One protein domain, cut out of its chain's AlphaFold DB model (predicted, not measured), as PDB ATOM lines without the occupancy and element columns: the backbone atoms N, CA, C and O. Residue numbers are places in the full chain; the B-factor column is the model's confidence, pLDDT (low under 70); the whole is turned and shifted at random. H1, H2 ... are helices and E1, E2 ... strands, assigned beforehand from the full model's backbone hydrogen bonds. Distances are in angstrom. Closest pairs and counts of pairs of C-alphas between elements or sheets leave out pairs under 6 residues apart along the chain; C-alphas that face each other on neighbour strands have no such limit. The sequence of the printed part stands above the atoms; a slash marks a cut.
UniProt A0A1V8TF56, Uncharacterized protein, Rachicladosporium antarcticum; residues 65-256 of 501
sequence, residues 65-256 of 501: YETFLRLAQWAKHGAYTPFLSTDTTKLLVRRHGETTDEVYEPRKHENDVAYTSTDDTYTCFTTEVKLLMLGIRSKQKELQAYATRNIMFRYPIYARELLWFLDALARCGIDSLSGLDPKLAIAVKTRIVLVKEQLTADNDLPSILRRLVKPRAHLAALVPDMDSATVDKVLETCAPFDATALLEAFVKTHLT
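Overview. This is residues 65 to 256 of the 501 residues of an uncharacterized protein of Rachicladosporium antarcticum (UniProt A0A1V8TF56). Three helices, H3, H5 and H9, lie side by side in one row, backed by a looser row of H4, H7 and H12, with a small three-stranded sheet at one end and a corner made by H10 and H11 at the other. H1 packs steeply on H3 with residues 66 to 71. The printed part has 192 residues with twelve named helices and three named strands, in the order H1 E1 E2 H2 E3, then H3 through H12; the class is mostly helix, and the sheet, E2 E1 E3, is antiparallel. It is compact, with a radius of gyration of the C-alphas of 17.8 A, and spans 57 by 42 by 26 A.

Arrangement. E1, residues 92 to 95, and E2, residues 101 to 103, form an antiparallel hairpin, with N 93 and O 102 2.9 A apart. E3, residues 115 to 117, is antiparallel to E1, with N 94 and O 116 at 2.8 A. E2, H2 at residues 106 to 109, and E3 make a split strand-helix-strand unit, two strands of one sheet with a helix between them along the chain and E1 between them in the sheet, and its crossover is right-handed. H3, residues 119 to 137, only grazes the sheet with residues 119 to 125. H1, residues 65 to 77, touches H3 at a steep tilt of 63 degrees, closest at C-alphas 67 and 127, 6.0 A. H4, residues 141 to 153, forms a helical hairpin with H3, closest at C-alphas 135 and 144, 4.7 A. H5, residues 159 to 172, touches H3 at a shallow tilt of 25 degrees, the same way, closest at C-alphas 129 and 165, 6.7 A. H9, residues 205 to 212, touches H5, closest at C-alphas 170 and 212, 5.1 A. H12, residues 243 to 255, touches H7, residues 182 to 194, opposite ways at 20 degrees, closest at C-alphas 185 and 255, 5.1 A. H6, residues 177 to 180, touches H12; H8, residues 196 to 200, only just touches H5, with 3 pairs of C-alphas within 8 A. H10, residues 216 to 222, and H11, residues 228 to 238, touch about perpendicular at 80 degrees, closest at C-alphas 216 and 231, 7.4 A. Every O i to N i+4 pair is within hydrogen-bond range in H1, H3, H4, H5, H7, H8, H10, H11 and H12, and 3 of 4 in H9; H2 and H6 are too short for one.

Along the chain. H1 begins at C-alpha 65 (329.198, 193.526, 393.885), and H12 ends at C-alpha 255 (299.395, 196.143, 403.756). H3 is 26.6 A long, H5 19.9 A, H7 18.6 A, H4 18.1 A and H1 18.0 A.

Size, cuts and confidence. The C-alphas farthest apart, of Asp 87 and Asp 225, are 58.2 A apart. The printed part has no cut; the link H1 to E1 is long, the others tight. Mean pLDDT of the printed part is 78.3, with 51 residues under 70, among them 82 to 89 and 212 to 249.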
ATOM      1  N   TYR A  65     328.607 194.693 394.563       80.94
ATOM      2  CA  TYR A  65     329.198 193.526 393.885       80.94
ATOM      3  C   TYR A  65     328.357 192.269 394.127       80.94
ATOM      4  O   TYR A  65     328.022 191.541 393.196       80.94
ATOM      5  N   GLU A  66     327.929 192.064 395.375       84.88
ATOM      6  CA  GLU A  66     327.159 190.890 395.768       84.88
ATOM      7  C   GLU A  66     325.778 190.874 395.096       84.88
ATOM      8  O   GLU A  66     325.292 189.829 394.667       84.88
ATOM      9  N   THR A  67     325.158 192.047 394.934       88.06
ATOM     10  CA  THR A  67     323.863 192.181 394.249       88.06
ATOM     11  C   THR A  67     323.993 191.786 392.776       88.06
ATOM     12  O   THR A  67     323.183 191.014 392.265       88.06
ATOM     13  N   PHE A  68     325.037 192.262 392.095       89.44
ATOM     14  CA  PHE A  68     325.288 191.946 390.686       89.44
ATOM     15  C   PHE A  68     325.734 190.504 390.466       89.44
ATOM     16  O   PHE A  68     325.323 189.874 389.492       89.44
ATOM     17  N   LEU A  69     326.505 189.945 391.395       87.88
ATOM     18  CA  LEU A  69     326.891 188.545 391.353       87.88
ATOM     19  C   LEU A  69     325.676 187.622 391.520       87.88
ATOM     20  O   LEU A  69     325.494 186.712 390.709       87.88
ATOM     21  N   ARG A  70     324.801 187.888 392.502       89.50
ATOM     22  CA  ARG A  70     323.534 187.153 392.673       89.50
ATOM     23  C   ARG A  70     322.643 187.276 391.436       89.50
ATOM     24  O   ARG A  70     322.061 186.284 391.008       89.50
ATOM     25  N   LEU A  71     322.576 188.457 390.822       91.81
ATOM     26  CA  LEU A  71     321.837 188.674 389.576       91.81
ATOM     27  C   LEU A  71     322.401 187.846 388.408       91.81
ATOM     28  O   LEU A  71     321.632 187.250 387.658       91.81
ATOM     29  N   ALA A  72     323.726 187.777 388.253       91.31
ATOM     30  CA  ALA A  72     324.358 186.967 387.212       91.31
ATOM     31  C   ALA A  72     324.124 185.464 387.443       91.31
ATOM     32  O   ALA A  72     323.763 184.736 386.517       91.31
ATOM     33  N   GLN A  73     324.257 184.997 388.687       90.94
ATOM     34  CA  GLN A  73     323.912 183.623 389.061       90.94
ATOM     35  C   GLN A  73     322.437 183.318 388.774       90.94
ATOM     36  O   GLN A  73     322.135 182.295 388.161       90.94
ATOM     37  N   TRP A  74     321.536 184.239 389.132       94.00
ATOM     38  CA  TRP A  74     320.112 184.135 388.835       94.00
ATOM     39  C   TRP A  74     319.851 184.012 387.331       94.00
ATOM     40  O   TRP A  74     319.154 183.098 386.906       94.00
ATOM     41  N   ALA A  75     320.431 184.892 386.513       92.94
ATOM     42  CA  ALA A  75     320.235 184.866 385.065       92.94
ATOM     43  C   ALA A  75     320.695 183.529 384.469       92.94
ATOM     44  O   ALA A  75     319.999 182.922 383.654       92.94
ATOM     45  N   LYS A  76     321.841 183.021 384.925       92.56
ATOM     46  CA  LYS A  76     322.406 181.768 384.423       92.56
ATOM     47  C   LYS A  76     321.632 180.533 384.885       92.56
ATOM     48  O   LYS A  76     321.318 179.664 384.076       92.56
ATOM     49  N   HIS A  77     321.310 180.448 386.172       91.00
ATOM     50  CA  HIS A  77     320.831 179.214 386.807       91.00
ATOM     51  C   HIS A  77     319.358 179.251 387.232       91.00
ATOM     52  O   HIS A  77     318.821 178.229 387.650       91.00
ATOM     53  N   GLY A  78     318.706 180.411 387.175       89.25
ATOM     54  CA  GLY A  78     317.386 180.646 387.771       89.25
ATOM     55  C   GLY A  78     317.405 180.716 389.303       89.25
ATOM     56  O   GLY A  78     316.350 180.816 389.928       89.25
ATOM     57  N   ALA A  79     318.587 180.644 389.923       89.19
ATOM     58  CA  ALA A  79     318.777 180.613 391.366       89.19
ATOM     59  C   ALA A  79     320.150 181.174 391.765       89.19
ATOM     60  O   ALA A  79     321.090 181.182 390.971       89.19
ATOM     61  N   TYR A  80     320.262 181.607 393.018       89.12
ATOM     62  CA  TYR A  80     321.514 182.012 393.666       89.12
ATOM     63  C   TYR A  80     321.524 181.607 395.137       89.12
ATOM     64  O   TYR A  80     320.473 181.413 395.766       89.12
ATOM     65  N   THR A  81     322.730 181.492 395.686       75.00
ATOM     66  CA  THR A  81     322.978 181.229 397.105       75.00
ATOM     67  C   THR A  81     323.428 182.512 397.820       75.00
ATOM     68  O   THR A  81     324.099 183.335 397.204       75.00
ATOM     69  N   PRO A  82     323.074 182.711 399.102       68.31
ATOM     70  CA  PRO A  82     323.578 183.798 399.925       68.31
ATOM     71  C   PRO A  82     325.084 183.658 400.099       68.31
ATOM     72  O   PRO A  82     325.588 182.539 400.225       68.31
ATOM     73  N   PHE A  83     325.774 184.792 400.137       68.81
ATOM     74  CA  PHE A  83     327.200 184.856 400.415       68.81
ATOM     75  C   PHE A  83     327.379 185.071 401.912       68.81
ATOM     76  O   PHE A  83     327.140 186.162 402.414       68.81
ATOM     77  N   LEU A  84     327.757 184.016 402.626       66.00
ATOM     78  CA  LEU A  84     328.116 184.104 404.036       66.00
ATOM     79  C   LEU A  84     329.639 184.198 404.133       66.00
ATOM     80  O   LEU A  84     330.344 183.498 403.409       66.00
ATOM     81  N   SER A  85     330.132 185.105 404.978       55.59
ATOM     82  CA  SER A  85     331.568 185.335 405.193       55.59
ATOM     83  C   SER A  85     332.239 184.171 405.933       55.59
ATOM     84  O   SER A  85     333.451 183.991 405.843       55.59
ATOM     85  N   THR A  86     331.445 183.361 406.635       55.94
ATOM     86  CA  THR A  86     331.862 182.159 407.350       55.94
ATOM     87  C   THR A  86     331.678 180.905 406.489       55.94
ATOM     88  O   THR A  86     330.717 180.794 405.728       55.94
ATOM     89  N   ASP A  87     332.535 179.892 406.683       55.00
ATOM     90  CA  ASP A  87     332.443 178.559 406.040       55.00
ATOM     91  C   ASP A  87     331.100 177.837 406.284       55.00
ATOM     92  O   ASP A  87     330.801 176.781 405.713       55.00
ATOM     93  N   THR A  88     330.252 178.392 407.147       56.56
ATOM     94  CA  THR A  88     328.890 177.937 407.345       56.56
ATOM     95  C   THR A  88     328.014 178.429 406.198       56.56
ATOM     96  O   THR A  88     327.634 179.591 406.140       56.56
ATOM     97  N   THR A  89     327.544 177.516 405.350       66.88
ATOM     98  CA  THR A  89     326.477 177.761 404.352       66.88
ATOM     99  C   THR A  89     325.104 178.089 404.972       66.88
ATOM    100  O   THR A  89     324.071 178.050 404.295       66.88
ATOM    101  N   LYS A  90     325.067 178.381 406.276       82.88
ATOM    102  CA  LYS A  90     323.876 178.502 407.111       82.88
ATOM    103  C   LYS A  90     323.796 179.900 407.712       82.88
ATOM    104  O   LYS A  90     324.778 180.400 408.243       82.88
ATOM    105  N   LEU A  91     322.604 180.489 407.652       88.94
ATOM    106  CA  LEU A  91     322.305 181.756 408.317       88.94
ATOM    107  C   LEU A  91     322.401 181.576 409.836       88.94
ATOM    108  O   LEU A  91     322.048 180.512 410.348       88.94
ATOM    109  N   LEU A  92     322.849 182.613 410.537       91.38
ATOM    110  CA  LEU A  92     323.093 182.589 411.977       91.38
ATOM    111  C   LEU A  92     322.264 183.655 412.699       91.38
ATOM    112  O   LEU A  92     322.025 184.754 412.191       91.38
ATOM    113  N   VAL A  93     321.832 183.320 413.908       92.31
ATOM    114  CA  VAL A  93     321.104 184.208 414.815       92.31
ATOM    115  C   VAL A  93     321.718 184.151 416.202       92.31
ATOM    116  O   VAL A  93     322.307 183.149 416.589       92.31
ATOM    117  N   ARG A  94     321.567 185.228 416.962       92.75
ATOM    118  CA  ARG A  94     322.063 185.361 418.326       92.75
ATOM    119  C   ARG A  94     320.917 185.687 419.259       92.75
ATOM    120  O   ARG A  94     320.131 186.598 418.987       92.75
ATOM    121  N   ARG A  95     320.838 184.956 420.365       91.88
ATOM    122  CA  ARG A  95     319.869 185.230 421.419       91.88
ATOM    123  C   ARG A  95     320.289 186.459 422.225       91.88
ATOM    124  O   ARG A  95     321.469 186.665 422.498       91.88
ATOM    125  N   HIS A  96     319.330 187.289 422.612       86.19
ATOM    126  CA  HIS A  96     319.585 188.484 423.406       86.19
ATOM    127  C   HIS A  96     320.257 188.136 424.737       86.19
ATOM    128  O   HIS A  96     319.772 187.296 425.492       86.19
ATOM    129  N   GLY A  97     321.369 188.814 425.028       83.38
ATOM    130  CA  GLY A  97     322.159 188.587 426.241       83.38
ATOM    131  C   GLY A  97     323.133 187.409 426.158       83.38
ATOM    132  O   GLY A  97     323.925 187.228 427.079       83.38
ATOM    133  N   GLU A  98     323.130 186.649 425.060       88.44
ATOM    134  CA  GLU A  98     324.090 185.575 424.810       88.44
ATOM    135  C   GLU A  98     325.150 186.019 423.790       88.44
ATOM    136  O   GLU A  98     324.928 186.908 422.966       88.44
ATOM    137  N   THR A  99     326.338 185.419 423.862       83.44
ATOM    138  CA  THR A  99     327.470 185.706 422.960       83.44
ATOM    139  C   THR A  99     327.649 184.646 421.877       83.44
ATOM    140  O   THR A  99     328.407 184.858 420.933       83.44
ATOM    141  N   THR A 100     326.961 183.514 422.008       88.06
ATOM    142  CA  THR A 100     327.034 182.382 421.087       88.06
ATOM    143  C   THR A 100     326.035 182.524 419.951       88.06
ATOM    144  O   THR A 100     324.862 182.823 420.174       88.06
ATOM    145  N   ASP A 101     326.507 182.260 418.736       90.94
ATOM    146  CA  ASP A 101     325.665 182.228 417.545       90.94
ATOM    147  C   ASP A 101     325.055 180.836 417.359       90.94
ATOM    148  O   ASP A 101     325.723 179.809 417.502       90.94
ATOM    149  N   GLU A 102     323.776 180.808 417.010       91.12
ATOM    150  CA  GLU A 102     323.013 179.611 416.689       91.12
ATOM    151  C   GLU A 102     322.649 179.584 415.202       91.12
ATOM    152  O   GLU A 102     322.468 180.614 414.549       91.12
ATOM    153  N   VAL A 103     322.488 178.378 414.657       90.62
ATOM    154  CA  VAL A 103     321.991 178.198 413.291       90.62
ATOM    155  C   VAL A 103     320.532 178.640 413.209       90.62
ATOM    156  O   VAL A 103     319.676 178.147 413.943       90.62
ATOM    157  N   TYR A 104     320.232 179.518 412.254       90.44
ATOM    158  CA  TYR A 104     318.867 179.920 411.966       90.44
ATOM    159  C   TYR A 104     318.074 178.771 411.342       90.44
ATOM    160  O   TYR A 104     318.333 178.304 410.231       90.44
ATOM    161  N   GLU A 105     317.039 178.372 412.061       89.12
ATOM    162  CA  GLU A 105     316.010 177.443 411.617       89.12
ATOM    163  C   GLU A 105     314.663 178.177 411.531       89.12
ATOM    164  O   GLU A 105     314.135 178.566 412.577       89.12
ATOM    165  N   PRO A 106     314.069 178.353 410.332       86.38
ATOM    166  CA  PRO A 106     312.860 179.158 410.165       86.38
ATOM    167  C   PRO A 106     311.724 178.754 411.105       86.38
ATOM    168  O   PRO A 106     311.150 179.602 411.768       86.38
ATOM    169  N   ARG A 107     311.453 177.453 411.254       85.38
ATOM    170  CA  ARG A 107     310.352 176.965 412.102       85.38
ATOM    171  C   ARG A 107     310.571 177.199 413.597       85.38
ATOM    172  O   ARG A 107     309.597 177.391 414.313       85.38
ATOM    173  N   LYS A 108     311.823 177.147 414.064       86.75
ATOM    174  CA  LYS A 108     312.168 177.345 415.480       86.75
ATOM    175  C   LYS A 108     312.115 178.826 415.847       86.75
ATOM    176  O   LYS A 108     311.584 179.176 416.890       86.75
ATOM    177  N   HIS A 109     312.634 179.682 414.972       88.12
ATOM    178  CA  HIS A 109     312.862 181.095 415.278       88.12
ATOM    179  C   HIS A 109     311.796 182.028 414.680       88.12
ATOM    180  O   HIS A 109     311.856 183.238 414.871       88.12
ATOM    181  N   GLU A 110     310.810 181.503 413.943       77.06
ATOM    182  CA  GLU A 110     309.801 182.320 413.263       77.06
ATOM    183  C   GLU A 110     308.992 183.200 414.219       77.06
ATOM    184  O   GLU A 110     308.665 184.307 413.826       77.06
ATOM    185  N   ASN A 111     308.708 182.800 415.454       80.12
ATOM    186  CA  ASN A 111     307.938 183.639 416.384       80.12
ATOM    187  C   ASN A 111     308.752 184.093 417.600       80.12
ATOM    188  O   ASN A 111     308.179 184.594 418.565       80.12
ATOM    189  N   ASP A 112     310.071 183.897 417.572       83.00
ATOM    190  CA  ASP A 112     310.916 184.150 418.730       83.00
ATOM    191  C   ASP A 112     311.554 185.541 418.660       83.00
ATOM    192  O   ASP A 112     312.500 185.785 417.911       83.00
ATOM    193  N   VAL A 113     311.016 186.463 419.457       83.81
ATOM    194  CA  VAL A 113     311.522 187.837 419.590       83.81
ATOM    195  C   VAL A 113     312.768 187.930 420.476       83.81
ATOM    196  O   VAL A 113     313.319 189.019 420.622       83.81
ATOM    197  N   ALA A 114     313.216 186.818 421.075       87.75
ATOM    198  CA  ALA A 114     314.428 186.766 421.883       87.75
ATOM    199  C   ALA A 114     315.711 186.691 421.037       87.75
ATOM    200  O   ALA A 114     316.802 186.727 421.605       87.75
ATOM    201  N   TYR A 115     315.602 186.562 419.713       91.19
ATOM    202  CA  TYR A 115     316.732 186.419 418.799       91.19
ATOM    203  C   TYR A 115     316.904 187.633 417.883       91.19
ATOM    204  O   TYR A 115     315.964 188.355 417.565       91.19
ATOM    205  N   THR A 116     318.135 187.811 417.409       91.56
ATOM    206  CA  THR A 116     318.528 188.787 416.387       91.56
ATOM    207  C   THR A 116     319.422 188.133 415.350       91.56
ATOM    208  O   THR A 116     320.053 187.112 415.613       91.56
ATOM    209  N   SER A 117     319.489 188.698 414.152       92.19
ATOM    210  CA  SER A 117     320.429 188.239 413.133       92.19
ATOM    211  C   SER A 117     321.851 188.691 413.438       92.19
ATOM    212  O   SER A 117     322.069 189.806 413.912       92.19
ATOM    213  N   THR A 118     322.827 187.844 413.106       91.69
ATOM    214  CA  THR A 118     324.227 188.280 413.011       91.69
ATOM    215  C   THR A 118     324.391 189.307 411.887       91.69
ATOM    216  O   THR A 118     323.558 189.372 410.976       91.69
ATOM    217  N   ASP A 119     325.470 190.094 411.903       89.94
ATOM    218  CA  ASP A 119     325.709 191.112 410.869       89.94
ATOM    219  C   ASP A 119     325.849 190.515 409.459       89.94
ATOM    220  O   ASP A 119     325.358 191.103 408.493       89.94
ATOM    221  N   ASP A 120     326.418 189.314 409.326       88.25
ATOM    222  CA  ASP A 120     326.491 188.606 408.042       88.25
ATOM    223  C   ASP A 120     325.103 188.186 407.537       88.25
ATOM    224  O   ASP A 120     324.769 188.359 406.362       88.25
ATOM    225  N   THR A 121     324.259 187.671 408.436       90.75
ATOM    226  CA  THR A 121     322.881 187.269 408.112       90.75
ATOM    227  C   THR A 121     322.033 188.481 407.742       90.75
ATOM    228  O   THR A 121     321.292 188.437 406.757       90.75
ATOM    229  N   TYR A 122     322.188 189.578 408.486       91.56
ATOM    230  CA  TYR A 122     321.569 190.861 408.178       91.56
ATOM    231  C   TYR A 122     322.022 191.377 406.808       91.56
ATOM    232  O   TYR A 122     321.192 191.738 405.974       91.56
ATOM    233  N   THR A 123     323.323 191.333 406.514       89.50
ATOM    234  CA  THR A 123     323.868 191.735 405.209       89.50
ATOM    235  C   THR A 123     323.251 190.906 404.084       89.50
ATOM    236  O   THR A 123     322.735 191.473 403.119       89.50
ATOM    237  N   CYS A 124     323.163 189.583 404.251       89.94
ATOM    238  CA  CYS A 124     322.514 188.715 403.272       89.94
ATOM    239  C   CYS A 124     321.037 189.064 403.041       89.94
ATOM    240  O   CYS A 124     320.587 189.028 401.890       89.94
ATOM    241  N   PHE A 125     320.300 189.392 404.110       92.31
ATOM    242  CA  PHE A 125     318.912 189.845 404.031       92.31
ATOM    243  C   PHE A 125     318.811 191.165 403.259       92.31
ATOM    244  O   PHE A 125     318.043 191.258 402.303       92.31
ATOM    245  N   THR A 126     319.613 192.176 403.608       92.75
ATOM    246  CA  THR A 126     319.565 193.475 402.917       92.75
ATOM    247  C   THR A 126     319.909 193.342 401.432       92.75
ATOM    248  O   THR A 126     319.241 193.948 400.594       92.75
ATOM    249  N   THR A 127     320.875 192.490 401.069       91.38
ATOM    250  CA  THR A 127     321.184 192.172 399.667       91.38
ATOM    251  C   THR A 127     320.001 191.490 398.962       91.38
ATOM    252  O   THR A 127     319.715 191.801 397.805       91.38
ATOM    253  N   GLU A 128     319.251 190.620 399.645       93.75
ATOM    254  CA  GLU A 128     318.023 190.030 399.093       93.75
ATOM    255  C   GLU A 128     316.957 191.089 398.799       93.75
ATOM    256  O   GLU A 128     316.347 191.097 397.729       93.75
ATOM    257  N   VAL A 129     316.758 192.030 399.722       93.81
ATOM    258  CA  VAL A 129     315.795 193.114 399.524       93.81
ATOM    259  C   VAL A 129     316.257 194.056 398.406       93.81
ATOM    260  O   VAL A 129     315.422 194.495 397.616       93.81
ATOM    261  N   LYS A 130     317.566 194.311 398.238       92.44
ATOM    262  CA  LYS A 130     318.095 195.035 397.060       92.44
ATOM    263  C   LYS A 130     317.705 194.339 395.751       92.44
ATOM    264  O   LYS A 130     317.290 195.023 394.816       92.44
ATOM    265  N   LEU A 131     317.779 193.005 395.686       93.12
ATOM    266  CA  LEU A 131     317.346 192.234 394.512       93.12
ATOM    267  C   LEU A 131     315.838 192.316 394.281       93.12
ATOM    268  O   LEU A 131     315.417 192.486 393.138       93.12
ATOM    269  N   LEU A 132     315.032 192.267 395.344       93.94
ATOM    270  CA  LEU A 132     313.591 192.493 395.236       93.94
ATOM    271  C   LEU A 132     313.301 193.886 394.655       93.94
ATOM    272  O   LEU A 132     312.569 194.002 393.673       93.94
ATOM    273  N   MET A 133     313.906 194.937 395.218       92.25
ATOM    274  CA  MET A 133     313.728 196.315 394.747       92.25
ATOM    275  C   MET A 133     314.189 196.489 393.296       92.25
ATOM    276  O   MET A 133     313.528 197.175 392.513       92.25
ATOM    277  N   LEU A 134     315.292 195.840 392.912       91.25
ATOM    278  CA  LEU A 134     315.761 195.804 391.530       91.25
ATOM    279  C   LEU A 134     314.738 195.125 390.613       91.25
ATOM    280  O   LEU A 134     314.399 195.685 389.571       91.25
ATOM    281  N   GLY A 135     314.212 193.962 391.006       91.81
ATOM    282  CA  GLY A 135     313.181 193.238 390.262       91.81
ATOM    283  C   GLY A 135     311.929 194.085 390.030       91.81
ATOM    284  O   GLY A 135     311.444 194.172 388.904       91.81
ATOM    285  N   ILE A 136     311.468 194.799 391.059       89.44
ATOM    286  CA  ILE A 136     310.309 195.700 390.976       89.44
ATOM    287  C   ILE A 136     310.578 196.852 389.997       89.44
ATOM    288  O   ILE A 136     309.826 197.043 389.041       89.44
ATOM    289  N   ARG A 137     311.674 197.602 390.192       89.56
ATOM    290  CA  ARG A 137     312.011 198.779 389.364       89.56
ATOM    291  C   ARG A 137     312.244 198.420 387.899       89.56
ATOM    292  O   ARG A 137     311.885 199.185 387.008       89.56
ATOM    293  N   SER A 138     312.828 197.253 387.652       89.38
ATOM    294  CA  SER A 138     313.126 196.756 386.309       89.38
ATOM    295  C   SER A 138     311.997 195.942 385.672       89.38
ATOM    296  O   SER A 138     312.164 195.446 384.555       89.38
ATOM    297  N   LYS A 139     310.854 195.807 386.364       89.00
ATOM    298  CA  LYS A 139     309.692 194.996 385.961       89.00
ATOM    299  C   LYS A 139     310.036 193.523 385.691       89.00
ATOM    300  O   LYS A 139     309.354 192.858 384.910       89.00
ATOM    301  N   GLN A 140     311.066 193.002 386.355       91.75
ATOM    302  CA  GLN A 140     311.510 191.620 386.230       91.75
ATOM    303  C   GLN A 140     310.762 190.715 387.214       91.75
ATOM    304  O   GLN A 140     311.207 190.474 388.338       91.75
ATOM    305  N   LYS A 141     309.606 190.202 386.777       91.44
ATOM    306  CA  LYS A 141     308.671 189.448 387.632       91.44
ATOM    307  C   LYS A 141     309.253 188.157 388.205       91.44
ATOM    308  O   LYS A 141     308.959 187.824 389.348       91.44
ATOM    309  N   GLU A 142     310.069 187.432 387.444       92.75
ATOM    310  CA  GLU A 142     310.653 186.170 387.915       92.75
ATOM    311  C   GLU A 142     311.702 186.399 389.012       92.75
ATOM    312  O   GLU A 142     311.697 185.701 390.025       92.75
ATOM    313  N   LEU A 143     312.546 187.428 388.857       93.31
ATOM    314  CA  LEU A 143     313.493 187.845 389.893       93.31
ATOM    315  C   LEU A 143     312.753 188.349 391.135       93.31
ATOM    316  O   LEU A 143     313.100 187.961 392.247       93.31
ATOM    317  N   GLN A 144     311.707 189.163 390.946       92.56
ATOM    318  CA  GLN A 144     310.846 189.628 392.034       92.56
ATOM    319  C   GLN A 144     310.253 188.442 392.808       92.56
ATOM    320  O   GLN A 144     310.386 188.383 394.026       92.56
ATOM    321  N   ALA A 145     309.646 187.473 392.117       91.69
ATOM    322  CA  ALA A 145     309.043 186.301 392.746       91.69
ATOM    323  C   ALA A 145     310.077 185.444 393.496       91.69
ATOM    324  O   ALA A 145     309.801 184.962 394.598       91.69
ATOM    325  N   TYR A 146     311.273 185.272 392.922       93.56
ATOM    326  CA  TYR A 146     312.362 184.538 393.564       93.56
ATOM    327  C   TYR A 146     312.853 185.247 394.836       93.56
ATOM    328  O   TYR A 146     312.933 184.620 395.894       93.56
ATOM    329  N   ALA A 147     313.098 186.558 394.767       92.94
ATOM    330  CA  ALA A 147     313.538 187.351 395.911       92.94
ATOM    331  C   ALA A 147     312.467 187.421 397.014       92.94
ATOM    332  O   ALA A 147     312.782 187.211 398.186       92.94
ATOM    333  N   THR A 148     311.188 187.605 396.656       92.31
ATOM    334  CA  THR A 148     310.069 187.533 397.613       92.31
ATOM    335  C   THR A 148     310.063 186.194 398.344       92.31
ATOM    336  O   THR A 148     309.964 186.156 399.571       92.31
ATOM    337  N   ARG A 149     310.191 185.079 397.611       91.69
ATOM    338  CA  ARG A 149     310.211 183.741 398.211       91.69
ATOM    339  C   ARG A 149     311.355 183.601 399.214       91.69
ATOM    340  O   ARG A 149     311.149 183.049 400.293       91.69
ATOM    341  N   ASN A 150     312.543 184.096 398.885       91.19
ATOM    342  CA  ASN A 150     313.674 184.038 399.803       91.19
ATOM    343  C   ASN A 150     313.436 184.888 401.053       91.19
ATOM    344  O   ASN A 150     313.630 184.386 402.157       91.19
ATOM    345  N   ILE A 151     312.964 186.127 400.902       90.94
ATOM    346  CA  ILE A 151     312.634 187.003 402.037       90.94
ATOM    347  C   ILE A 151     311.633 186.317 402.971       90.94
ATOM    348  O   ILE A 151     311.848 186.292 404.175       90.94
ATOM    349  N   MET A 152     310.578 185.710 402.423       88.44
ATOM    350  CA  MET A 152     309.513 185.101 403.225       88.44
ATOM    351  C   MET A 152     309.918 183.810 403.944       88.44
ATOM    352  O   MET A 152     309.403 183.544 405.024       88.44
ATOM    353  N   PHE A 153     310.758 182.971 403.330       86.81
ATOM    354  CA  PHE A 153     310.953 181.590 403.799       86.81
ATOM    355  C   PHE A 153     312.388 181.240 404.182       86.81
ATOM    356  O   PHE A 153     312.610 180.203 404.807       86.81
ATOM    357  N   ARG A 154     313.368 182.045 403.769       88.19
ATOM    358  CA  ARG A 154     314.784 181.749 403.985       88.19
ATOM    359  C   ARG A 154     315.385 182.579 405.102       88.19
ATOM    360  O   ARG A 154     316.185 182.038 405.855       88.19
ATOM    361  N   TYR A 155     315.052 183.863 405.168       90.06
ATOM    362  CA  TYR A 155     315.711 184.793 406.075       90.06
ATOM    363  C   TYR A 155     314.880 185.073 407.330       90.06
ATOM    364  O   TYR A 155     313.651 185.116 407.249       90.06
ATOM    365  N   PRO A 156     315.538 185.310 408.478       90.44
ATOM    366  CA  PRO A 156     314.877 185.923 409.621       90.44
ATOM    367  C   PRO A 156     314.371 187.327 409.268       90.44
ATOM    368  O   PRO A 156     315.015 188.058 408.519       90.44
ATOM    369  N   ILE A 157     313.223 187.702 409.835       90.25
ATOM    370  CA  ILE A 157     312.654 189.052 409.736       90.25
ATOM    371  C   ILE A 157     312.407 189.544 411.166       90.25
ATOM    372  O   ILE A 157     311.292 189.411 411.681       90.25
ATOM    373  N   TYR A 158     313.453 190.054 411.820       91.31
ATOM    374  CA  TYR A 158     313.337 190.736 413.110       91.31
ATOM    375  C   TYR A 158     313.161 192.247 412.893       91.31
ATOM    376  O   TYR A 158     313.023 192.721 411.761       91.31
ATOM    377  N   ALA A 159     313.120 193.023 413.980       89.25
ATOM    378  CA  ALA A 159     312.871 194.463 413.912       89.25
ATOM    379  C   ALA A 159     313.877 195.201 413.010       89.25
ATOM    380  O   ALA A 159     313.469 196.019 412.185       89.25
ATOM    381  N   ARG A 160     315.173 194.864 413.093       91.62
ATOM    382  CA  ARG A 160     316.244 195.489 412.294       91.62
ATOM    383  C   ARG A 160     316.067 195.242 410.791       91.62
ATOM    384  O   ARG A 160     316.198 196.167 409.988       91.62
ATOM    385  N   GLU A 161     315.767 194.007 410.396       93.25
ATOM    386  CA  GLU A 161     315.505 193.625 409.001       93.25
ATOM    387  C   GLU A 161     314.256 194.328 408.474       93.25
ATOM    388  O   GLU A 161     314.244 194.855 407.360       93.25
ATOM    389  N   LEU A 162     313.212 194.379 409.297       91.00
ATOM    390  CA  LEU A 162     311.949 195.001 408.946       91.00
ATOM    391  C   LEU A 162     312.085 196.518 408.772       91.00
ATOM    392  O   LEU A 162     311.576 197.048 407.787       91.00
ATOM    393  N   LEU A 163     312.825 197.210 409.642       88.75
ATOM    394  CA  LEU A 163     313.141 198.636 409.479       88.75
ATOM    395  C   LEU A 163     313.857 198.905 408.154       88.75
ATOM    396  O   LEU A 163     313.455 199.791 407.399       88.75
ATOM    397  N   TRP A 164     314.867 198.092 407.827       92.38
ATOM    398  CA  TRP A 164     315.587 198.220 406.561       92.38
ATOM    399  C   TRP A 164     314.674 197.965 405.359       92.38
ATOM    400  O   TRP A 164     314.711 198.699 404.372       92.38
ATOM    401  N   PHE A 165     313.822 196.941 405.440       91.56
ATOM    402  CA  PHE A 165     312.851 196.620 404.399       91.56
ATOM    403  C   PHE A 165     311.861 197.770 404.168       91.56
ATOM    404  O   PHE A 165     311.621 198.151 403.021       91.56
ATOM    405  N   LEU A 166     311.328 198.366 405.239       87.00
ATOM    406  CA  LEU A 166     310.441 199.526 405.161       87.00
ATOM    407  C   LEU A 166     311.157 200.742 404.556       87.00
ATOM    408  O   LEU A 166     310.613 201.382 403.655       87.00
ATOM    409  N   ASP A 167     312.396 201.029 404.964       86.88
ATOM    410  CA  ASP A 167     313.191 202.107 404.365       86.88
ATOM    411  C   ASP A 167     313.438 201.869 402.865       86.88
ATOM    412  O   ASP A 167     313.300 202.782 402.047       86.88
ATOM    413  N   ALA A 168     313.732 200.628 402.470       87.56
ATOM    414  CA  ALA A 168     313.922 200.263 401.071       87.56
ATOM    415  C   ALA A 168     312.646 200.467 400.238       87.56
ATOM    416  O   ALA A 168     312.721 201.025 399.138       87.56
ATOM    417  N   LEU A 169     311.476 200.084 400.767       84.25
ATOM    418  CA  LEU A 169     310.183 200.366 400.137       84.25
ATOM    419  C   LEU A 169     309.954 201.875 399.984       84.25
ATOM    420  O   LEU A 169     309.570 202.329 398.902       84.25
ATOM    421  N   ALA A 170     310.255 202.647 401.033       76.44
ATOM    422  CA  ALA A 170     310.094 204.098 401.058       76.44
ATOM    423  C   ALA A 170     310.936 204.764 399.964       76.44
ATOM    424  O   ALA A 170     310.432 205.547 399.161       76.44
ATOM    425  N   ARG A 171     312.218 204.386 399.868       80.38
ATOM    426  CA  ARG A 171     313.152 204.883 398.844       80.38
ATOM    427  C   ARG A 171     312.780 204.456 397.427       80.38
ATOM    428  O   ARG A 171     313.204 205.094 396.468       80.38
ATOM    429  N   CYS A 172     312.046 203.358 397.266       77.19
ATOM    430  CA  CYS A 172     311.537 202.929 395.965       77.19
ATOM    431  C   CYS A 172     310.215 203.592 395.580       77.19
ATOM    432  O   CYS A 172     309.790 203.411 394.442       77.19
ATOM    433  N   GLY A 173     309.583 204.343 396.488       72.50
ATOM    434  CA  GLY A 173     308.291 204.972 396.239       72.50
ATOM    435  C   GLY A 173     307.180 203.956 395.977       72.50
ATOM    436  O   GLY A 173     306.315 204.215 395.151       72.50
ATOM    437  N   ILE A 174     307.226 202.786 396.625       75.31
ATOM    438  CA  ILE A 174     306.212 201.743 396.444       75.31
ATOM    439  C   ILE A 174     304.953 202.133 397.224       75.31
ATOM    440  O   ILE A 174     304.919 202.064 398.452       75.31
ATOM    441  N   ASP A 175     303.910 202.528 396.494       65.88
ATOM    442  CA  ASP A 175     302.683 203.085 397.077       65.88
ATOM    443  C   ASP A 175     301.757 202.024 397.701       65.88
ATOM    444  O   ASP A 175     300.924 202.350 398.538       65.88
ATOM    445  N   SER A 176     301.892 200.744 397.342       76.69
ATOM    446  CA  SER A 176     301.133 199.650 397.962       76.69
ATOM    447  C   SER A 176     301.886 198.328 397.836       76.69
ATOM    448  O   SER A 176     302.138 197.848 396.728       76.69
ATOM    449  N   LEU A 177     302.236 197.721 398.976       79.69
ATOM    450  CA  LEU A 177     302.856 196.397 398.988       79.69
ATOM    451  C   LEU A 177     301.813 195.312 398.710       79.69
ATOM    452  O   LEU A 177     302.119 194.350 398.018       79.69
ATOM    453  N   SER A 178     300.581 195.483 399.193       78.38
ATOM    454  CA  SER A 178     299.481 194.548 398.940       78.38
ATOM    455  C   SER A 178     299.085 194.483 397.463       78.38
ATOM    456  O   SER A 178     298.804 193.397 396.961       78.38
ATOM    457  N   GLY A 179     299.137 195.612 396.748       77.56
ATOM    458  CA  GLY A 179     298.944 195.652 395.297       77.56
ATOM    459  C   GLY A 179     300.096 195.021 394.509       77.56
ATOM    460  O   GLY A 179     299.875 194.483 393.425       77.56
ATOM    461  N   LEU A 180     301.317 195.062 395.049       81.69
ATOM    462  CA  LEU A 180     302.503 194.483 394.421       81.69
ATOM    463  C   LEU A 180     302.602 192.967 394.647       81.69
ATOM    464  O   LEU A 180     302.817 192.210 393.701       81.69
ATOM    465  N   ASP A 181     302.495 192.538 395.904       85.75
ATOM    466  CA  ASP A 181     302.566 191.145 396.329       85.75
ATOM    467  C   ASP A 181     301.748 190.939 397.624       85.75
ATOM    468  O   ASP A 181     302.229 191.214 398.733       85.75
ATOM    469  N   PRO A 182     300.509 190.423 397.515       85.56
ATOM    470  CA  PRO A 182     299.638 190.209 398.667       85.56
ATOM    471  C   PRO A 182     300.222 189.255 399.717       85.56
ATOM    472  O   PRO A 182     299.957 189.415 400.908       85.56
ATOM    473  N   LYS A 183     301.006 188.250 399.301       88.19
ATOM    474  CA  LYS A 183     301.573 187.260 400.227       88.19
ATOM    475  C   LYS A 183     302.687 187.885 401.055       88.19
ATOM    476  O   LYS A 183     302.723 187.688 402.269       88.19
ATOM    477  N   LEU A 184     303.541 188.676 400.410       88.44
ATOM    478  CA  LEU A 184     304.575 189.442 401.094       88.44
ATOM    479  C   LEU A 184     303.958 190.477 402.041       88.44
ATOM    480  O   LEU A 184     304.404 190.594 403.178       88.44
ATOM    481  N   ALA A 185     302.893 191.168 401.623       83.81
ATOM    482  CA  ALA A 185     302.187 192.126 402.473       83.81
ATOM    483  C   ALA A 185     301.612 191.482 403.745       83.81
ATOM    484  O   ALA A 185     301.769 192.033 404.836       83.81
ATOM    485  N   ILE A 186     301.001 190.297 403.628       85.38
ATOM    486  CA  ILE A 186     300.507 189.531 404.781       85.38
ATOM    487  C   ILE A 186     301.667 189.133 405.698       85.38
ATOM    488  O   ILE A 186     301.577 189.338 406.906       85.38
ATOM    489  N   ALA A 187     302.764 188.607 405.145       86.31
ATOM    490  CA  ALA A 187     303.926 188.210 405.939       86.31
ATOM    491  C   ALA A 187     304.525 189.399 406.705       86.31
ATOM    492  O   ALA A 187     304.728 189.315 407.914       86.31
ATOM    493  N   VAL A 188     304.729 190.532 406.030       87.38
ATOM    494  CA  VAL A 188     305.228 191.775 406.635       87.38
ATOM    495  C   VAL A 188     304.275 192.278 407.720       87.38
ATOM    496  O   VAL A 188     304.728 192.633 408.806       87.38
ATOM    497  N   LYS A 189     302.957 192.244 407.485       85.50
ATOM    498  CA  LYS A 189     301.951 192.617 408.492       85.50
ATOM    499  C   LYS A 189     302.058 191.747 409.744       85.50
ATOM    500  O   LYS A 189     302.091 192.284 410.847       85.50
ATOM    501  N   THR A 190     302.131 190.426 409.584       86.50
ATOM    502  CA  THR A 190     302.288 189.493 410.709       86.50
ATOM    503  C   THR A 190     303.557 189.801 411.502       86.50
ATOM    504  O   THR A 190     303.524 189.831 412.730       86.50
ATOM    505  N   ARG A 191     304.660 190.111 410.811       86.75
ATOM    506  CA  ARG A 191     305.939 190.463 411.445       86.75
ATOM    507  C   ARG A 191     305.880 191.777 412.214       86.75
ATOM    508  O   ARG A 191     306.334 191.816 413.350       86.75
ATOM    509  N   ILE A 192     305.262 192.814 411.644       85.88
ATOM    510  CA  ILE A 192     305.051 194.102 412.324       85.88
ATOM    511  C   ILE A 192     304.299 193.912 413.641       85.88
ATOM    512  O   ILE A 192     304.665 194.528 414.634       85.88
ATOM    513  N   VAL A 193     303.269 193.059 413.664       86.19
ATOM    514  CA  VAL A 193     302.502 192.783 414.889       86.19
ATOM    515  C   VAL A 193     303.380 192.122 415.955       86.19
ATOM    516  O   VAL A 193     303.312 192.522 417.112       86.19
ATOM    517  N   LEU A 194     304.219 191.156 415.571       85.94
ATOM    518  CA  LEU A 194     305.089 190.428 416.501       85.94
ATOM    519  C   LEU A 194     306.175 191.312 417.126       85.94
ATOM    520  O   LEU A 194     306.455 191.180 418.311       85.94
ATOM    521  N   VAL A 195     306.781 192.212 416.346       85.56
ATOM    522  CA  VAL A 195     307.903 193.055 416.801       85.56
ATOM    523  C   VAL A 195     307.507 194.515 417.052       85.56
ATOM    524  O   VAL A 195     308.376 195.384 417.094       85.56
ATOM    525  N   LYS A 196     306.206 194.808 417.221       83.69
ATOM    526  CA  LYS A 196     305.665 196.179 417.328       83.69
ATOM    527  C   LYS A 196     306.416 197.021 418.358       83.69
ATOM    528  O   LYS A 196     306.831 198.124 418.030       83.69
ATOM    529  N   GLU A 197     306.626 196.486 419.558       84.31
ATOM    530  CA  GLU A 197     307.294 197.200 420.654       84.31
ATOM    531  C   GLU A 197     308.739 197.580 420.302       84.31
ATOM    532  O   GLU A 197     309.144 198.723 420.511       84.31
ATOM    533  N   GLN A 198     309.488 196.652 419.692       84.88
ATOM    534  CA  GLN A 198     310.867 196.883 419.248       84.88
ATOM    535  C   GLN A 198     310.929 197.931 418.131       84.88
ATOM    536  O   GLN A 198     311.814 198.779 418.134       84.88
ATOM    537  N   LEU A 199     309.972 197.903 417.195       80.88
ATOM    538  CA  LEU A 199     309.876 198.888 416.117       80.88
ATOM    539  C   LEU A 199     309.553 200.285 416.654       80.88
ATOM    540  O   LEU A 199     310.197 201.251 416.266       80.88
ATOM    541  N   THR A 200     308.569 200.411 417.546       76.88
ATOM    542  CA  THR A 200     308.156 201.716 418.093       76.88
ATOM    543  C   THR A 200     309.199 202.350 419.009       76.88
ATOM    544  O   THR A 200     309.147 203.556 419.231       76.88
ATOM    545  N   ALA A 201     310.135 201.556 419.535       82.19
ATOM    546  CA  ALA A 201     311.278 202.051 420.295       82.19
ATOM    547  C   ALA A 201     312.398 202.622 419.401       82.19
ATOM    548  O   ALA A 201     313.305 203.277 419.913       82.19
ATOM    549  N   ASP A 202     312.357 202.374 418.088       81.25
ATOM    550  CA  ASP A 202     313.365 202.843 417.141       81.25
ATOM    551  C   ASP A 202     313.112 204.298 416.708       81.25
ATOM    552  O   ASP A 202     312.008 204.676 416.304       81.25
ATOM    553  N   ASN A 203     314.159 205.125 416.776       76.44
ATOM    554  CA  ASN A 203     314.071 206.562 416.499       76.44
ATOM    555  C   ASN A 203     313.920 206.890 415.004       76.44
ATOM    556  O   ASN A 203     313.430 207.971 414.666       76.44
ATOM    557  N   ASP A 204     314.321 205.986 414.108       76.19
ATOM    558  CA  ASP A 204     314.288 206.215 412.663       76.19
ATOM    559  C   ASP A 204     312.923 205.856 412.064       76.19
ATOM    560  O   ASP A 204     312.538 206.404 411.020       76.19
ATOM    561  N   LEU A 205     312.151 204.992 412.737       76.62
ATOM    562  CA  LEU A 205     310.852 204.506 412.267       76.62
ATOM    563  C   LEU A 205     309.880 205.633 411.859       76.62
ATOM    564  O   LEU A 205     309.334 205.539 410.754       76.62
ATOM    565  N   PRO A 206     309.664 206.714 412.641       68.62
ATOM    566  CA  PRO A 206     308.766 207.796 412.233       68.62
ATOM    567  C   PRO A 206     309.158 208.409 410.883       68.62
ATOM    568  O   PRO A 206     308.302 208.639 410.033       68.62
ATOM    569  N   SER A 207     310.455 208.626 410.645       71.44
ATOM    570  CA  SER A 207     310.951 209.210 409.390       71.44
ATOM    571  C   SER A 207     310.753 208.281 408.184       71.44
ATOM    572  O   SER A 207     310.482 208.736 407.069       71.44
ATOM    573  N   ILE A 208     310.867 206.966 408.397       72.88
ATOM    574  CA  ILE A 208     310.623 205.941 407.377       72.88
ATOM    575  C   ILE A 208     309.130 205.888 407.047       72.88
ATOM    576  O   ILE A 208     308.747 205.953 405.878       72.88
ATOM    577  N   LEU A 209     308.279 205.829 408.073       70.56
ATOM    578  CA  LEU A 209     306.835 205.715 407.901       70.56
ATOM    579  C   LEU A 209     306.222 206.961 407.270       70.56
ATOM    580  O   LEU A 209     305.343 206.814 406.434       70.56
ATOM    581  N   ARG A 210     306.715 208.168 407.574       69.81
ATOM    582  CA  ARG A 210     306.270 209.408 406.906       69.81
ATOM    583  C   ARG A 210     306.484 209.393 405.393       69.81
ATOM    584  O   ARG A 210     305.675 209.937 404.652       69.81
ATOM    585  N   ARG A 211     307.561 208.757 404.921       70.75
ATOM    586  CA  ARG A 211     307.837 208.611 403.480       70.75
ATOM    587  C   ARG A 211     306.939 207.568 402.811       70.75
ATOM    588  O   ARG A 211     306.663 207.681 401.618       70.75
ATOM    589  N   LEU A 212     306.520 206.548 403.563       67.38
ATOM    590  CA  LEU A 212     305.649 205.473 403.084       67.38
ATOM    591  C   LEU A 212     304.188 205.885 403.111       67.38
ATOM    592  O   LEU A 212     303.551 205.931 402.063       67.38
ATOM    593  N   VAL A 213     303.694 206.225 404.303       64.06
ATOM    594  CA  VAL A 213     302.369 206.778 404.562       64.06
ATOM    595  C   VAL A 213     302.357 208.161 403.939       64.06
ATOM    596  O   VAL A 213     302.611 209.157 404.596       64.06
ATOM    597  N   LYS A 214     302.131 208.209 402.631       59.66
ATOM    598  CA  LYS A 214     301.906 209.428 401.877       59.66
ATOM    599  C   LYS A 214     300.418 209.775 402.007       59.66
ATOM    600  O   LYS A 214     299.609 209.186 401.287       59.66
ATOM    601  N   PRO A 215     300.013 210.814 402.759       50.25
ATOM    602  CA  PRO A 215     298.741 211.484 402.511       50.25
ATOM    603  C   PRO A 215     298.683 212.130 401.117       50.25
ATOM    604  O   PRO A 215     297.687 212.757 400.794       50.25
ATOM    605  N   ARG A 216     299.720 211.984 400.277       42.88
ATOM    606  CA  ARG A 216     299.852 212.572 398.940       42.88
ATOM    607  C   ARG A 216     298.623 212.360 398.061       42.88
ATOM    608  O   ARG A 216     298.270 213.287 397.361       42.88
ATOM    609  N   ALA A 217     297.934 211.218 398.116       43.31
ATOM    610  CA  ALA A 217     296.699 211.037 397.342       43.31
ATOM    611  C   ALA A 217     295.521 211.876 397.882       43.31
ATOM    612  O   ALA A 217     294.750 212.404 397.091       43.31
ATOM    613  N   HIS A 218     295.407 212.048 399.203       39.97
ATOM    614  CA  HIS A 218     294.371 212.885 399.823       39.97
ATOM    615  C   HIS A 218     294.710 214.383 399.725       39.97
ATOM    616  O   HIS A 218     293.843 215.181 399.399       39.97
ATOM    617  N   LEU A 219     295.973 214.772 399.923       40.94
ATOM    618  CA  LEU A 219     296.437 216.159 399.795       40.94
ATOM    619  C   LEU A 219     296.533 216.630 398.337       40.94
ATOM    620  O   LEU A 219     296.166 217.764 398.059       40.94
ATOM    621  N   ALA A 220     296.959 215.779 397.397       40.22
ATOM    622  CA  ALA A 220     296.941 216.124 395.971       40.22
ATOM    623  C   ALA A 220     295.514 216.159 395.405       40.22
ATOM    624  O   ALA A 220     295.251 216.927 394.486       40.22
ATOM    625  N   ALA A 221     294.580 215.373 395.962       39.66
ATOM    626  CA  ALA A 221     293.159 215.492 395.635       39.66
ATOM    627  C   ALA A 221     292.538 216.787 396.186       39.66
ATOM    628  O   ALA A 221     291.641 217.342 395.558       39.66
ATOM    629  N   LEU A 222     293.027 217.284 397.327       35.88
ATOM    630  CA  LEU A 222     292.614 218.569 397.892       35.88
ATOM    631  C   LEU A 222     293.211 219.770 397.133       35.88
ATOM    632  O   LEU A 222     292.621 220.848 397.177       35.88
ATOM    633  N   VAL A 223     294.354 219.615 396.444       44.91
ATOM    634  CA  VAL A 223     295.068 220.734 395.793       44.91
ATOM    635  C   VAL A 223     295.815 220.287 394.517       44.91
ATOM    636  O   VAL A 223     297.006 219.974 394.572       44.91
ATOM    637  N   PRO A 224     295.157 220.271 393.344       45.69
ATOM    638  CA  PRO A 224     295.757 219.798 392.089       45.69
ATOM    639  C   PRO A 224     296.870 220.701 391.514       45.69
ATOM    640  O   PRO A 224     297.633 220.244 390.665       45.69
ATOM    641  N   ASP A 225     296.994 221.947 391.984       47.31
ATOM    642  CA  ASP A 225     297.873 222.972 391.395       47.31
ATOM    643  C   ASP A 225     299.182 223.227 392.177       47.31
ATOM    644  O   ASP A 225     299.907 224.175 391.874       47.31
ATOM    645  N   MET A 226     299.499 222.416 393.195       52.19
ATOM    646  CA  MET A 226     300.697 222.597 394.029       52.19
ATOM    647  C   MET A 226     301.895 221.793 393.511       52.19
ATOM    648  O   MET A 226     301.762 220.643 393.087       52.19
ATOM    649  N   ASP A 227     303.093 222.378 393.571       53.69
ATOM    650  CA  ASP A 227     304.315 221.674 393.195       53.69
ATOM    651  C   ASP A 227     304.674 220.574 394.216       53.69
ATOM    652  O   ASP A 227     304.388 220.666 395.414       53.69
ATOM    653  N   SER A 228     305.321 219.508 393.735       52.34
ATOM    654  CA  SER A 228     305.652 218.340 394.563       52.34
ATOM    655  C   SER A 228     306.536 218.686 395.761       52.34
ATOM    656  O   SER A 228     306.400 218.041 396.793       52.34
ATOM    657  N   ALA A 229     307.433 219.669 395.643       54.62
ATOM    658  CA  ALA A 229     308.390 219.971 396.703       54.62
ATOM    659  C   ALA A 229     307.690 220.618 397.907       54.62
ATOM    660  O   ALA A 229     307.998 220.299 399.055       54.62
ATOM    661  N   THR A 230     306.699 221.470 397.648       51.56
ATOM    662  CA  THR A 230     305.867 222.090 398.684       51.56
ATOM    663  C   THR A 230     304.954 221.067 399.368       51.56
ATOM    664  O   THR A 230     304.865 221.062 400.597       51.56
ATOM    665  N   VAL A 231     304.344 220.141 398.612       52.25
ATOM    666  CA  VAL A 231     303.572 219.012 399.176       52.25
ATOM    667  C   VAL A 231     304.440 218.173 400.112       52.25
ATOM    668  O   VAL A 231     304.031 217.877 401.232       52.25
ATOM    669  N   ASP A 232     305.645 217.813 399.670       53.22
ATOM    670  CA  ASP A 232     306.550 216.962 400.437       53.22
ATOM    671  C   ASP A 232     307.010 217.671 401.736       53.22
ATOM    672  O   ASP A 232     307.012 217.059 402.803       53.22
ATOM    673  N   LYS A 233     307.250 218.992 401.699       53.47
ATOM    674  CA  LYS A 233     307.595 219.798 402.888       53.47
ATOM    675  C   LYS A 233     306.453 219.899 403.907       53.47
ATOM    676  O   LYS A 233     306.702 219.827 405.111       53.47
ATOM    677  N   VAL A 234     305.207 220.045 403.444       50.94
ATOM    678  CA  VAL A 234     304.003 220.050 404.301       50.94
ATOM    679  C   VAL A 234     303.782 218.672 404.932       50.94
ATOM    680  O   VAL A 234     303.470 218.569 406.115       50.94
ATOM    681  N   LEU A 235     304.002 217.597 404.175       52.66
ATOM    682  CA  LEU A 235     303.921 216.227 404.684       52.66
ATOM    683  C   LEU A 235     304.958 215.931 405.770       52.66
ATOM    684  O   LEU A 235     304.640 215.268 406.757       52.66
ATOM    685  N   GLU A 236     306.173 216.457 405.622       52.44
ATOM    686  CA  GLU A 236     307.220 216.353 406.640       52.44
ATOM    687  C   GLU A 236     306.876 217.105 407.936       52.44
ATOM    688  O   GLU A 236     307.277 216.659 409.012       52.44
ATOM    689  N   THR A 237     306.109 218.202 407.860       49.28
ATOM    690  CA  THR A 237     305.749 219.045 409.019       49.28
ATOM    691  C   THR A 237     304.411 218.695 409.675       49.28
ATOM    692  O   THR A 237     304.223 219.016 410.847       49.28
ATOM    693  N   CYS A 238     303.483 218.052 408.960       41.19
ATOM    694  CA  CYS A 238     302.125 217.764 409.444       41.19
ATOM    695  C   CYS A 238     301.879 216.296 409.831       41.19
ATOM    696  O   CYS A 238     300.777 215.958 410.262       41.19
ATOM    697  N   ALA A 239     302.854 215.402 409.656       47.38
ATOM    698  CA  ALA A 239     302.670 213.997 410.000       47.38
ATOM    699  C   ALA A 239     302.765 213.763 411.519       47.38
ATOM    700  O   ALA A 239     303.691 214.284 412.149       47.38
ATOM    701  N   PRO A 240     301.880 212.933 412.104       44.72
ATOM    702  CA  PRO A 240     301.863 212.685 413.542       44.72
ATOM    703  C   PRO A 240     303.246 212.251 414.044       44.72
ATOM    704  O   PRO A 240     303.943 211.460 413.406       44.72
ATOM    705  N   PHE A 241     303.666 212.798 415.186       52.59
ATOM    706  CA  PHE A 241     304.925 212.426 415.842       52.59
ATOM    707  C   PHE A 241     304.879 211.031 416.481       52.59
ATOM    708  O   PHE A 241     305.925 210.498 416.842       52.59
ATOM    709  N   ASP A 242     303.694 210.427 416.595       64.88
ATOM    710  CA  ASP A 242     303.522 209.104 417.184       64.88
ATOM    711  C   ASP A 242     303.813 207.987 416.166       64.88
ATOM    712  O   ASP A 242     303.043 207.734 415.231       64.88
ATOM    713  N   ALA A 243     304.933 207.290 416.384       63.53
ATOM    714  CA  ALA A 243     305.357 206.121 415.618       63.53
ATOM    715  C   ALA A 243     304.273 205.033 415.560       63.53
ATOM    716  O   ALA A 243     304.125 204.357 414.541       63.53
ATOM    717  N   THR A 244     303.489 204.887 416.631       66.06
ATOM    718  CA  THR A 244     302.434 203.876 416.749       66.06
ATOM    719  C   THR A 244     301.297 204.163 415.778       66.06
ATOM    720  O   THR A 244     300.903 203.285 415.008       66.06
ATOM    721  N   ALA A 245     300.820 205.409 415.756       62.91
ATOM    722  CA  ALA A 245     299.763 205.851 414.852       62.91
ATOM    723  C   ALA A 245     300.201 205.776 413.380       62.91
ATOM    724  O   ALA A 245     299.444 205.313 412.524       62.91
ATOM    725  N   LEU A 246     301.446 206.167 413.077       65.56
ATOM    726  CA  LEU A 246     302.013 206.039 411.730       65.56
ATOM    727  C   LEU A 246     302.113 204.576 411.282       65.56
ATOM    728  O   LEU A 246     301.837 204.263 410.122       65.56
ATOM    729  N   LEU A 247     302.494 203.674 412.188       67.75
ATOM    730  CA  LEU A 247     302.639 202.255 411.880       67.75
ATOM    731  C   LEU A 247     301.274 201.614 411.610       67.75
ATOM    732  O   LEU A 247     301.130 200.827 410.674       67.75
ATOM    733  N   GLU A 248     300.249 201.994 412.371       67.31
ATOM    734  CA  GLU A 248     298.868 201.556 412.145       67.31
ATOM    735  C   GLU A 248     298.305 202.087 410.823       67.31
ATOM    736  O   GLU A 248     297.702 201.324 410.058       67.31
ATOM    737  N   ALA A 249     298.564 203.358 410.502       65.69
ATOM    738  CA  ALA A 249     298.209 203.939 409.214       65.69
ATOM    739  C   ALA A 249     298.874 203.178 408.060       65.69
ATOM    740  O   ALA A 249     298.182 202.774 407.126       65.69
ATOM    741  N   PHE A 250     300.178 202.896 408.156       72.19
ATOM    742  CA  PHE A 250     300.910 202.096 407.171       72.19
ATOM    743  C   PHE A 250     300.297 200.707 406.971       72.19
ATOM    744  O   PHE A 250     300.067 200.288 405.835       72.19
ATOM    745  N   VAL A 251     299.982 199.995 408.057       72.25
ATOM    746  CA  VAL A 251     299.340 198.674 407.975       72.25
ATOM    747  C   VAL A 251     298.002 198.767 407.233       72.25
ATOM    748  O   VAL A 251     297.711 197.915 406.392       72.25
ATOM    749  N   LYS A 252     297.208 199.809 407.505       69.06
ATOM    750  CA  LYS A 252     295.895 200.020 406.881       69.06
ATOM    751  C   LYS A 252     295.985 200.415 405.402       69.06
ATOM    752  O   LYS A 252     295.151 199.992 404.605       69.06
ATOM    753  N   THR A 253     296.963 201.227 405.011       68.44
ATOM    754  CA  THR A 253     297.039 201.766 403.641       68.44
ATOM    755  C   THR A 253     297.904 200.925 402.706       68.44
ATOM    756  O   THR A 253     297.529 200.732 401.552       68.44
ATOM    757  N   HIS A 254     299.029 200.383 403.180       70.69
ATOM    758  CA  HIS A 254     299.996 199.667 402.335       70.69
ATOM    759  C   HIS A 254     299.891 198.147 402.407       70.69
ATOM    760  O   HIS A 254     300.332 197.480 401.466       70.69
ATOM    761  N   LEU A 255     299.368 197.592 403.509       73.75
ATOM    762  CA  LEU A 255     299.395 196.143 403.756       73.75
ATOM    763  C   LEU A 255     298.024 195.465 403.696       73.75
ATOM    764  O   LEU A 255     297.961 194.264 403.436       73.75
ATOM    765  N   THR A 256     296.921 196.186 403.914       70.19
ATOM    766  CA  THR A 256     295.571 195.630 403.739       70.19
ATOM    767  C   THR A 256     295.007 195.941 402.358       70.19
ATOM    768  O   THR A 256     295.008 197.086 401.918       70.19
TER     769      THR A 256